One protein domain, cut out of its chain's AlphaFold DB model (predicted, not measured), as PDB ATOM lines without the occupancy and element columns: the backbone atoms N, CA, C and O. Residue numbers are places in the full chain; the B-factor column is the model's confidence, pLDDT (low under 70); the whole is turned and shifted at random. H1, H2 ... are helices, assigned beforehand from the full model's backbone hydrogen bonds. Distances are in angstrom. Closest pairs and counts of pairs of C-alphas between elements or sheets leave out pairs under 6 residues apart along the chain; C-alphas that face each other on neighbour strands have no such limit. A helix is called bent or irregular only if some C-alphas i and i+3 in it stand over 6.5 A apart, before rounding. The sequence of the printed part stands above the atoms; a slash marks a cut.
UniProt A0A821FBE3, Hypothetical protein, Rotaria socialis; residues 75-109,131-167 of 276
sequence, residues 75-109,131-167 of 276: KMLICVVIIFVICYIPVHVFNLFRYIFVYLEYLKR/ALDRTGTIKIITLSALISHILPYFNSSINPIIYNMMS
ATOM      1  N   LYS A  75      51.183 -25.007  55.118       61.44
ATOM      2  CA  LYS A  75      50.231 -24.474  54.123       61.44
ATOM      3  C   LYS A  75      50.795 -24.563  52.709       61.44
ATOM      4  O   LYS A  75      50.069 -24.845  51.763       61.44
ATOM      5  N   MET A  76      52.099 -24.370  52.583       66.94
ATOM      6  CA  MET A  76      52.785 -24.462  51.312       66.94
ATOM      7  C   MET A  76      52.941 -25.912  50.819       66.94
ATOM      8  O   MET A  76      52.716 -26.170  49.637       66.94
ATOM      9  N   LEU A  77      53.190 -26.872  51.716       65.38
ATOM     10  CA  LEU A  77      53.145 -28.307  51.408       65.38
ATOM     11  C   LEU A  77      51.742 -28.757  50.977       65.38
ATOM     12  O   LEU A  77      51.613 -29.505  50.011       65.38
ATOM     13  N   ILE A  78      50.687 -28.257  51.629       70.12
ATOM     14  CA  ILE A  78      49.295 -28.554  51.255       70.12
ATOM     15  C   ILE A  78      49.000 -28.085  49.823       70.12
ATOM     16  O   ILE A  78      48.426 -28.842  49.045       70.12
ATOM     17  N   CYS A  79      49.434 -26.883  49.432       69.31
ATOM     18  CA  CYS A  79      49.263 -26.405  48.055       69.31
ATOM     19  C   CYS A  79      49.979 -27.293  47.028       69.31
ATOM     20  O   CYS A  79      49.406 -27.585  45.982       69.31
ATOM     21  N   VAL A  80      51.193 -27.762  47.330       75.56
ATOM     22  CA  VAL A  80      51.929 -28.689  46.450       75.56
ATOM     23  C   VAL A  80      51.166 -29.998  46.276       75.56
ATOM     24  O   VAL A  80      51.008 -30.468  45.152       75.56
ATOM     25  N   VAL A  81      50.643 -30.557  47.369       76.75
ATOM     26  CA  VAL A  81      49.853 -31.794  47.336       76.75
ATOM     27  C   VAL A  81      48.558 -31.603  46.543       76.75
ATOM     28  O   VAL A  81      48.226 -32.454  45.726       76.75
ATOM     29  N   ILE A  82      47.859 -30.478  46.717       78.94
ATOM     30  CA  ILE A  82      46.637 -30.161  45.958       78.94
ATOM     31  C   ILE A  82      46.936 -30.051  44.460       78.94
ATOM     32  O   ILE A  82      46.219 -30.634  43.651       78.94
ATOM     33  N   ILE A  83      48.002 -29.345  44.077       76.69
ATOM     34  CA  ILE A  83      48.391 -29.191  42.668       76.69
ATOM     35  C   ILE A  83      48.772 -30.548  42.066       76.69
ATOM     36  O   ILE A  83      48.325 -30.884  40.973       76.69
ATOM     37  N   PHE A  84      49.535 -31.363  42.799       78.12
ATOM     38  CA  PHE A  84      49.873 -32.720  42.378       78.12
ATOM     39  C   PHE A  84      48.611 -33.572  42.180       78.12
ATOM     40  O   PHE A  84      48.439 -34.207  41.147       78.12
ATOM     41  N   VAL A  85      47.673 -33.526  43.123       80.06
ATOM     42  CA  VAL A  85      46.393 -34.234  43.029       80.06
ATOM     43  C   VAL A  85      45.585 -33.789  41.805       80.06
ATOM     44  O   VAL A  85      45.142 -34.635  41.032       80.06
ATOM     45  N   ILE A  86      45.444 -32.484  41.575       78.81
ATOM     46  CA  ILE A  86      44.696 -31.945  40.430       78.81
ATOM     47  C   ILE A  86      45.345 -32.353  39.099       78.81
ATOM     48  O   ILE A  86      44.636 -32.642  38.138       78.81
ATOM     49  N   CYS A  87      46.675 -32.420  39.038       76.69
ATOM     50  CA  CYS A  87      47.385 -32.822  37.827       76.69
ATOM     51  C   CYS A  87      47.388 -34.342  37.592       76.69
ATOM     52  O   CYS A  87      47.362 -34.779  36.446       76.69
ATOM     53  N   TYR A  88      47.418 -35.170  38.638       76.62
ATOM     54  CA  TYR A  88      47.602 -36.618  38.480       76.62
ATOM     55  C   TYR A  88      46.299 -37.421  38.580       76.62
ATOM     56  O   TYR A  88      46.139 -38.408  37.858       76.62
ATOM     57  N   ILE A  89      45.334 -37.010  39.415       79.25
ATOM     58  CA  ILE A  89      44.078 -37.759  39.601       79.25
ATOM     59  C   ILE A  89      43.286 -37.925  38.301       79.25
ATOM     60  O   ILE A  89      42.890 -39.055  38.029       79.25
ATOM     61  N   PRO A  90      43.070 -36.892  37.464       78.25
ATOM     62  CA  PRO A  90      42.275 -37.055  36.249       78.25
ATOM     63  C   PRO A  90      42.868 -38.122  35.325       78.25
ATOM     64  O   PRO A  90      42.157 -39.011  34.868       78.25
ATOM     65  N   VAL A  91      44.189 -38.098  35.130       78.44
ATOM     66  CA  VAL A  91      44.914 -39.078  34.310       78.44
ATOM     67  C   VAL A  91      44.737 -40.497  34.852       78.44
ATOM     68  O   VAL A  91      44.392 -41.411  34.103       78.44
ATOM     69  N   HIS A  92      44.932 -40.688  36.158       77.88
ATOM     70  CA  HIS A  92      44.796 -42.006  36.778       77.88
ATOM     71  C   HIS A  92      43.351 -42.511  36.783       77.88
ATOM     72  O   HIS A  92      43.133 -43.694  36.535       77.88
ATOM     73  N   VAL A  93      42.369 -41.634  36.996       81.81
ATOM     74  CA  VAL A  93      40.941 -41.980  36.952       81.81
ATOM     75  C   VAL A  93      40.535 -42.401  35.540       81.81
ATOM     76  O   VAL A  93      39.903 -43.444  35.388       81.81
ATOM     77  N   PHE A  94      40.943 -41.668  34.499       77.12
ATOM     78  CA  PHE A  94      40.639 -42.046  33.112       77.12
ATOM     79  C   PHE A  94      41.333 -43.351  32.688       77.12
ATOM     80  O   PHE A  94      40.712 -44.185  32.024       77.12
ATOM     81  N   ASN A  95      42.580 -43.577  33.115       73.31
ATOM     82  CA  ASN A  95      43.293 -44.832  32.853       73.31
ATOM     83  C   ASN A  95      42.679 -46.021  33.607       73.31
ATOM     84  O   ASN A  95      42.588 -47.118  33.053       73.31
ATOM     85  N   LEU A  96      42.205 -45.809  34.837       80.81
ATOM     86  CA  LEU A  96      41.510 -46.833  35.613       80.81
ATOM     87  C   LEU A  96      40.154 -47.176  34.983       80.81
ATOM     88  O   LEU A  96      39.838 -48.351  34.832       80.81
ATOM     89  N   PHE A  97      39.388 -46.173  34.543       79.12
ATOM     90  CA  PHE A  97      38.128 -46.392  33.828       79.12
ATOM     91  C   PHE A  97      38.323 -47.198  32.542       79.12
ATOM     92  O   PHE A  97      37.575 -48.139  32.292       79.12
ATOM     93  N   ARG A  98      39.361 -46.884  31.757       72.62
ATOM     94  CA  ARG A  98      39.772 -47.674  30.585       72.62
ATOM     95  C   ARG A  98      40.056 -49.126  30.931       72.62
ATOM     96  O   ARG A  98      39.558 -50.021  30.255       72.62
ATOM     97  N   TYR A  99      40.866 -49.342  31.963       75.62
ATOM     98  CA  TYR A  99      41.259 -50.677  32.393       75.62
ATOM     99  C   TYR A  99      40.046 -51.488  32.858       75.62
ATOM    100  O   TYR A  99      39.858 -52.616  32.413       75.62
ATOM    101  N   ILE A 100      39.181 -50.885  33.678       79.88
ATOM    102  CA  ILE A 100      37.948 -51.508  34.170       79.88
ATOM    103  C   ILE A 100      37.002 -51.829  33.013       79.88
ATOM    104  O   ILE A 100      36.444 -52.919  32.977       79.88
ATOM    105  N   PHE A 101      36.834 -50.920  32.053       76.19
ATOM    106  CA  PHE A 101      35.955 -51.134  30.906       76.19
ATOM    107  C   PHE A 101      36.413 -52.320  30.045       76.19
ATOM    108  O   PHE A 101      35.626 -53.228  29.788       76.19
ATOM    109  N   VAL A 102      37.703 -52.366  29.691       75.56
ATOM    110  CA  VAL A 102      38.297 -53.487  28.940       75.56
ATOM    111  C   VAL A 102      38.216 -54.793  29.736       75.56
ATOM    112  O   VAL A 102      37.942 -55.847  29.167       75.56
ATOM    113  N   TYR A 103      38.418 -54.739  31.053       75.81
ATOM    114  CA  TYR A 103      38.338 -55.910  31.926       75.81
ATOM    115  C   TYR A 103      36.908 -56.458  32.054       75.81
ATOM    116  O   TYR A 103      36.696 -57.666  31.960       75.81
ATOM    117  N   LEU A 104      35.911 -55.582  32.205       75.94
ATOM    118  CA  LEU A 104      34.499 -55.974  32.219       75.94
ATOM    119  C   LEU A 104      34.072 -56.574  30.881       75.94
ATOM    120  O   LEU A 104      33.295 -57.524  30.853       75.94
ATOM    121  N   GLU A 105      34.599 -56.057  29.779       69.38
ATOM    122  CA  GLU A 105      34.341 -56.581  28.444       69.38
ATOM    123  C   GLU A 105      35.029 -57.931  28.194       69.38
ATOM    124  O   GLU A 105      34.447 -58.823  27.573       69.38
ATOM    125  N   TYR A 106      36.220 -58.131  28.761       69.00
ATOM    126  CA  TYR A 106      36.906 -59.421  28.779       69.00
ATOM    127  C   TYR A 106      36.113 -60.476  29.564       69.00
ATOM    128  O   TYR A 106      35.929 -61.592  29.079       69.00
ATOM    129  N   LEU A 107      35.572 -60.113  30.732       74.12
ATOM    130  CA  LEU A 107      34.738 -61.002  31.552       74.12
ATOM    131  C   LEU A 107      33.356 -61.281  30.949       74.12
ATOM    132  O   LEU A 107      32.738 -62.292  31.274       74.12
ATOM    133  N   LYS A 108      32.860 -60.402  30.073       70.19
ATOM    134  CA  LYS A 108      31.555 -60.562  29.420       70.19
ATOM    135  C   LYS A 108      31.606 -61.451  28.174       70.19
ATOM    136  O   LYS A 108      30.562 -61.666  27.561       70.19
ATOM    137  N   ARG A 109      32.775 -61.989  27.798       60.12
ATOM    138  CA  ARG A 109      32.864 -63.022  26.756       60.12
ATOM    139  C   ARG A 109      32.361 -64.358  27.318       60.12
ATOM    140  O   ARG A 109      33.018 -64.914  28.196       60.12
ATOM    141  N   ALA A 131      30.703 -49.428  18.743       46.59
ATOM    142  CA  ALA A 131      29.693 -48.613  18.050       46.59
ATOM    143  C   ALA A 131      29.218 -47.384  18.861       46.59
ATOM    144  O   ALA A 131      28.418 -46.588  18.371       46.59
ATOM    145  N   LEU A 132      29.724 -47.188  20.087       50.53
ATOM    146  CA  LEU A 132      29.583 -45.933  20.837       50.53
ATOM    147  C   LEU A 132      30.505 -44.886  20.203       50.53
ATOM    148  O   LEU A 132      31.697 -44.860  20.505       50.53
ATOM    149  N   ASP A 133      29.949 -44.106  19.267       52.69
ATOM    150  CA  ASP A 133      30.599 -43.049  18.474       52.69
ATOM    151  C   ASP A 133      32.106 -43.284  18.299       52.69
ATOM    152  O   ASP A 133      32.940 -42.766  19.051       52.69
ATOM    153  N   ARG A 134      32.459 -44.104  17.300       58.03
ATOM    154  CA  ARG A 134      33.846 -44.439  16.934       58.03
ATOM    155  C   ARG A 134      34.720 -43.178  16.863       58.03
ATOM    156  O   ARG A 134      35.893 -43.221  17.208       58.03
ATOM    157  N   THR A 135      34.135 -42.035  16.517       58.62
ATOM    158  CA  THR A 135      34.780 -40.721  16.508       58.62
ATOM    159  C   THR A 135      35.060 -40.174  17.912       58.62
ATOM    160  O   THR A 135      36.193 -39.793  18.204       58.62
ATOM    161  N   GLY A 136      34.056 -40.108  18.786       64.50
ATOM    162  CA  GLY A 136      34.145 -39.570  20.145       64.50
ATOM    163  C   GLY A 136      34.979 -40.435  21.082       64.50
ATOM    164  O   GLY A 136      35.847 -39.915  21.783       64.50
ATOM    165  N   THR A 137      34.806 -41.756  21.036       67.31
ATOM    166  CA  THR A 137      35.596 -42.681  21.858       67.31
ATOM    167  C   THR A 137      37.071 -42.628  21.454       67.31
ATOM    168  O   THR A 137      37.921 -42.409  22.311       67.31
ATOM    169  N   ILE A 138      37.412 -42.682  20.158       68.25
ATOM    170  CA  ILE A 138      38.810 -42.543  19.695       68.25
ATOM    171  C   ILE A 138      39.400 -41.168  20.055       68.25
ATOM    172  O   ILE A 138      40.577 -41.085  20.426       68.25
ATOM    173  N   LYS A 139      38.596 -40.095  20.019       69.12
ATOM    174  CA  LYS A 139      39.012 -38.761  20.487       69.12
ATOM    175  C   LYS A 139      39.326 -38.762  21.979       69.12
ATOM    176  O   LYS A 139      40.400 -38.309  22.352       69.12
ATOM    177  N   ILE A 140      38.455 -39.308  22.825       70.94
ATOM    178  CA  ILE A 140      38.680 -39.393  24.279       70.94
ATOM    179  C   ILE A 140      39.929 -40.229  24.577       70.94
ATOM    180  O   ILE A 140      40.760 -39.842  25.396       70.94
ATOM    181  N   ILE A 141      40.108 -41.339  23.861       70.25
ATOM    182  CA  ILE A 141      41.277 -42.213  23.957       70.25
ATOM    183  C   ILE A 141      42.564 -41.452  23.622       70.25
ATOM    184  O   ILE A 141      43.498 -41.444  24.425       70.25
ATOM    185  N   THR A 142      42.596 -40.772  22.480       71.25
ATOM    186  CA  THR A 142      43.762 -40.007  22.023       71.25
ATOM    187  C   THR A 142      44.037 -38.803  22.928       71.25
ATOM    188  O   THR A 142      45.179 -38.577  23.320       71.25
ATOM    189  N   LEU A 143      42.998 -38.073  23.346       74.00
ATOM    190  CA  LEU A 143      43.111 -36.955  24.286       74.00
ATOM    191  C   LEU A 143      43.635 -37.421  25.648       74.00
ATOM    192  O   LEU A 143      44.534 -36.790  26.196       74.00
ATOM    193  N   SER A 144      43.150 -38.551  26.171       71.25
ATOM    194  CA  SER A 144      43.647 -39.122  27.431       71.25
ATOM    195  C   SER A 144      45.126 -39.516  27.347       71.25
ATOM    196  O   SER A 144      45.877 -39.266  28.290       71.25
ATOM    197  N   ALA A 145      45.576 -40.054  26.207       72.12
ATOM    198  CA  ALA A 145      46.976 -40.398  25.973       72.12
ATOM    199  C   ALA A 145      47.866 -39.147  25.855       72.12
ATOM    200  O   ALA A 145      48.941 -39.096  26.452       72.12
ATOM    201  N   LEU A 146      47.394 -38.107  25.160       74.56
ATOM    202  CA  LEU A 146      48.089 -36.820  25.056       74.56
ATOM    203  C   LEU A 146      48.227 -36.145  26.421       74.56
ATOM    204  O   LEU A 146      49.320 -35.732  26.798       74.56
ATOM    205  N   ILE A 147      47.145 -36.088  27.197       74.44
ATOM    206  CA  ILE A 147      47.141 -35.529  28.556       74.44
ATOM    207  C   ILE A 147      48.071 -36.346  29.466       74.44
ATOM    208  O   ILE A 147      48.861 -35.758  30.201       74.44
ATOM    209  N   SER A 148      48.055 -37.682  29.370       72.38
ATOM    210  CA  SER A 148      48.944 -38.568  30.143       72.38
ATOM    211  C   SER A 148      50.424 -38.336  29.850       72.38
ATOM    212  O   SER A 148      51.247 -38.474  30.750       72.38
ATOM    213  N   HIS A 149      50.778 -37.967  28.618       73.00
ATOM    214  CA  HIS A 149      52.150 -37.604  28.285       73.00
ATOM    215  C   HIS A 149      52.479 -36.166  28.692       73.00
ATOM    216  O   HIS A 149      53.544 -35.929  29.247       73.00
ATOM    217  N   ILE A 150      51.580 -35.207  28.470       79.19
ATOM    218  CA  ILE A 150      51.870 -33.774  28.635       79.19
ATOM    219  C   ILE A 150      51.841 -33.333  30.107       79.19
ATOM    220  O   ILE A 150      52.716 -32.574  30.528       79.19
ATOM    221  N   LEU A 151      50.884 -33.800  30.919       71.44
ATOM    222  CA  LEU A 151      50.728 -33.342  32.312       71.44
ATOM    223  C   LEU A 151      51.930 -33.681  33.211       71.44
ATOM    224  O   LEU A 151      52.359 -32.805  33.968       71.44
ATOM    225  N   PRO A 152      52.545 -34.875  33.121       70.56
ATOM    226  CA  PRO A 152      53.773 -35.166  33.857       70.56
ATOM    227  C   PRO A 152      54.963 -34.303  33.426       70.56
ATOM    228  O   PRO A 152      55.822 -34.013  34.254       70.56
ATOM    229  N   TYR A 153      55.026 -33.842  32.170       72.25
ATOM    230  CA  TYR A 153      56.038 -32.864  31.749       72.25
ATOM    231  C   TYR A 153      55.711 -31.447  32.237       72.25
ATOM    232  O   TYR A 153      56.624 -30.690  32.574       72.25
ATOM    233  N   PHE A 154      54.425 -31.111  32.377       73.75
ATOM    234  CA  PHE A 154      53.971 -29.850  32.973       73.75
ATOM    235  C   PHE A 154      54.340 -29.724  34.463       73.75
ATOM    236  O   PHE A 154      54.488 -28.609  34.965       73.75
ATOM    237  N   ASN A 155      54.606 -30.848  35.145       72.38
ATOM    238  CA  ASN A 155      55.192 -30.893  36.492       72.38
ATOM    239  C   ASN A 155      56.466 -30.022  36.592       72.38
ATOM    240  O   ASN A 155      56.679 -29.323  37.579       72.38
ATOM    241  N   SER A 156      57.265 -29.935  35.522       71.75
ATOM    242  CA  SER A 156      58.445 -29.063  35.502       71.75
ATOM    243  C   SER A 156      58.126 -27.572  35.363       71.75
ATOM    244  O   SER A 156      58.871 -26.743  35.884       71.75
ATOM    245  N   SER A 157      57.020 -27.223  34.703       71.06
ATOM    246  CA  SER A 157      56.550 -25.841  34.521       71.06
ATOM    247  C   SER A 157      55.795 -25.303  35.737       71.06
ATOM    248  O   SER A 157      55.625 -24.095  35.877       71.06
ATOM    249  N   ILE A 158      55.363 -26.187  36.637       74.62
ATOM    250  CA  ILE A 158      54.745 -25.843  37.924       74.62
ATOM    251  C   ILE A 158      55.801 -25.416  38.956       74.62
ATOM    252  O   ILE A 158      55.496 -24.690  39.902       74.62
ATOM    253  N   ASN A 159      57.066 -25.782  38.752       73.12
ATOM    254  CA  ASN A 159      58.162 -25.456  39.660       73.12
ATOM    255  C   ASN A 159      58.286 -23.958  39.995       73.12
ATOM    256  O   ASN A 159      58.332 -23.634  41.181       73.12
ATOM    257  N   PRO A 160      58.257 -23.015  39.034       69.69
ATOM    258  CA  PRO A 160      58.233 -21.585  39.340       69.69
ATOM    259  C   PRO A 160      57.058 -21.155  40.230       69.69
ATOM    260  O   PRO A 160      57.223 -20.231  41.022       69.69
ATOM    261  N   ILE A 161      55.900 -21.824  40.137       70.00
ATOM    262  CA  ILE A 161      54.705 -21.565  40.960       70.00
ATOM    263  C   ILE A 161      54.926 -22.101  42.376       70.00
ATOM    264  O   ILE A 161      54.725 -21.373  43.348       70.00
ATOM    265  N   ILE A 162      55.416 -23.338  42.494       71.25
ATOM    266  CA  ILE A 162      55.757 -23.954  43.782       71.25
ATOM    267  C   ILE A 162      56.789 -23.101  44.514       71.25
ATOM    268  O   ILE A 162      56.591 -22.791  45.684       71.25
ATOM    269  N   TYR A 163      57.851 -22.653  43.844       68.00
ATOM    270  CA  TYR A 163      58.883 -21.831  44.476       68.00
ATOM    271  C   TYR A 163      58.397 -20.409  44.796       68.00
ATOM    272  O   TYR A 163      58.742 -19.889  45.861       68.00
ATOM    273  N   ASN A 164      57.529 -19.813  43.960       62.78
ATOM    274  CA  ASN A 164      56.821 -18.569  44.303       62.78
ATOM    275  C   ASN A 164      56.005 -18.735  45.585       62.78
ATOM    276  O   ASN A 164      55.970 -17.841  46.424       62.78
ATOM    277  N   MET A 165      55.379 -19.889  45.788       60.62
ATOM    278  CA  MET A 165      54.645 -20.152  47.021       60.62
ATOM    279  C   MET A 165      55.573 -20.537  48.192       60.62
ATOM    280  O   MET A 165      55.285 -20.146  49.323       60.62
ATOM    281  N   MET A 166      56.708 -21.213  47.941       56.84
ATOM    282  CA  MET A 166      57.594 -21.803  48.965       56.84
ATOM    283  C   MET A 166      58.327 -20.809  49.838       56.84
ATOM    284  O   MET A 166      58.554 -21.076  51.017       56.84
ATOM    285  N   SER A 167      58.758 -19.690  49.271       63.12
ATOM    286  CA  SER A 167      59.771 -18.893  49.947       63.12
ATOM    287  C   SER A 167      59.550 -17.411  49.734       63.12
ATOM    288  O   SER A 167      59.543 -16.928  48.604       63.12
TER     289      SER A 167
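This is residues 75 to 109 and 131 to 167 of the 276 residues of the protein "Hypothetical protein" of Rotaria socialis (UniProt A0A821FBE3). Two long helices, H1 and H2, run side by side in opposite ways as a slender pair, with H1 bent and H2 kinked. They touch along part of their length and part toward the cut, where residues 99 to 109 and 131 to 139 stick out. The printed part has 72 residues with two named helices, H1 then H2, and no named strand; its class is all helix. It is only just loose, close to extended, with a radius of gyration of the C-alphas of 16.6 A, and its C-alphas span 56 by 23 by 14 A, a rod.

H1, residues 75 to 107, was assigned as one helix by its hydrogen bonds, but it is bent: C-alphas 87 and 90 are 6.8 A apart. Its arms, H1a with residues 75 to 87 and H1b with residues 90 to 107, stand at a steep tilt of 41 degrees. H2, residues 134 to 166, touches H1a with its residues 151 to 166 alone; the closest C-alphas, those of Met 76 and Met 166, are 6.0 A apart. These two run opposite ways at a shallow tilt of 17 degrees. H1b touches H2 with its residues 91 to 95 alone, and H2 meets this touch with residues 144 to 148 alone; the closest C-alphas, those of Val 91 and Ser 148, are 5.8 A apart. They run opposite ways at a shallow tilt of 31 degrees. H2 has a kink of 46 degrees near residue 152. Every O i to N i+4 pair is within hydrogen-bond range in H1a and H1b, and 22 of 29 are in H2.

H1a begins at C-alpha 75, (50.231, -24.474, 54.123), and is 18.5 A long. H1b is 25.5 A long and ends at C-alpha 107, (34.738, -61.002, 31.552). H2 is 45.9 A long and ends at C-alpha 166, (57.594, -21.803, 48.965); it is only just irregular, with C-alphas 157 and 160 at 6.6 A.

The C-alphas of Arg 109 and Ser 167, the two farthest apart, are 56.6 A apart. Residues 110 to 130 are not printed, and C-alphas 109 and 131 are 17.1 A apart across the cut, which lies in the link from H1 to H2. The mean pLDDT of the printed part is 71.2, and 22 residues are under 70, among them 131 to 139 and 163 to 167.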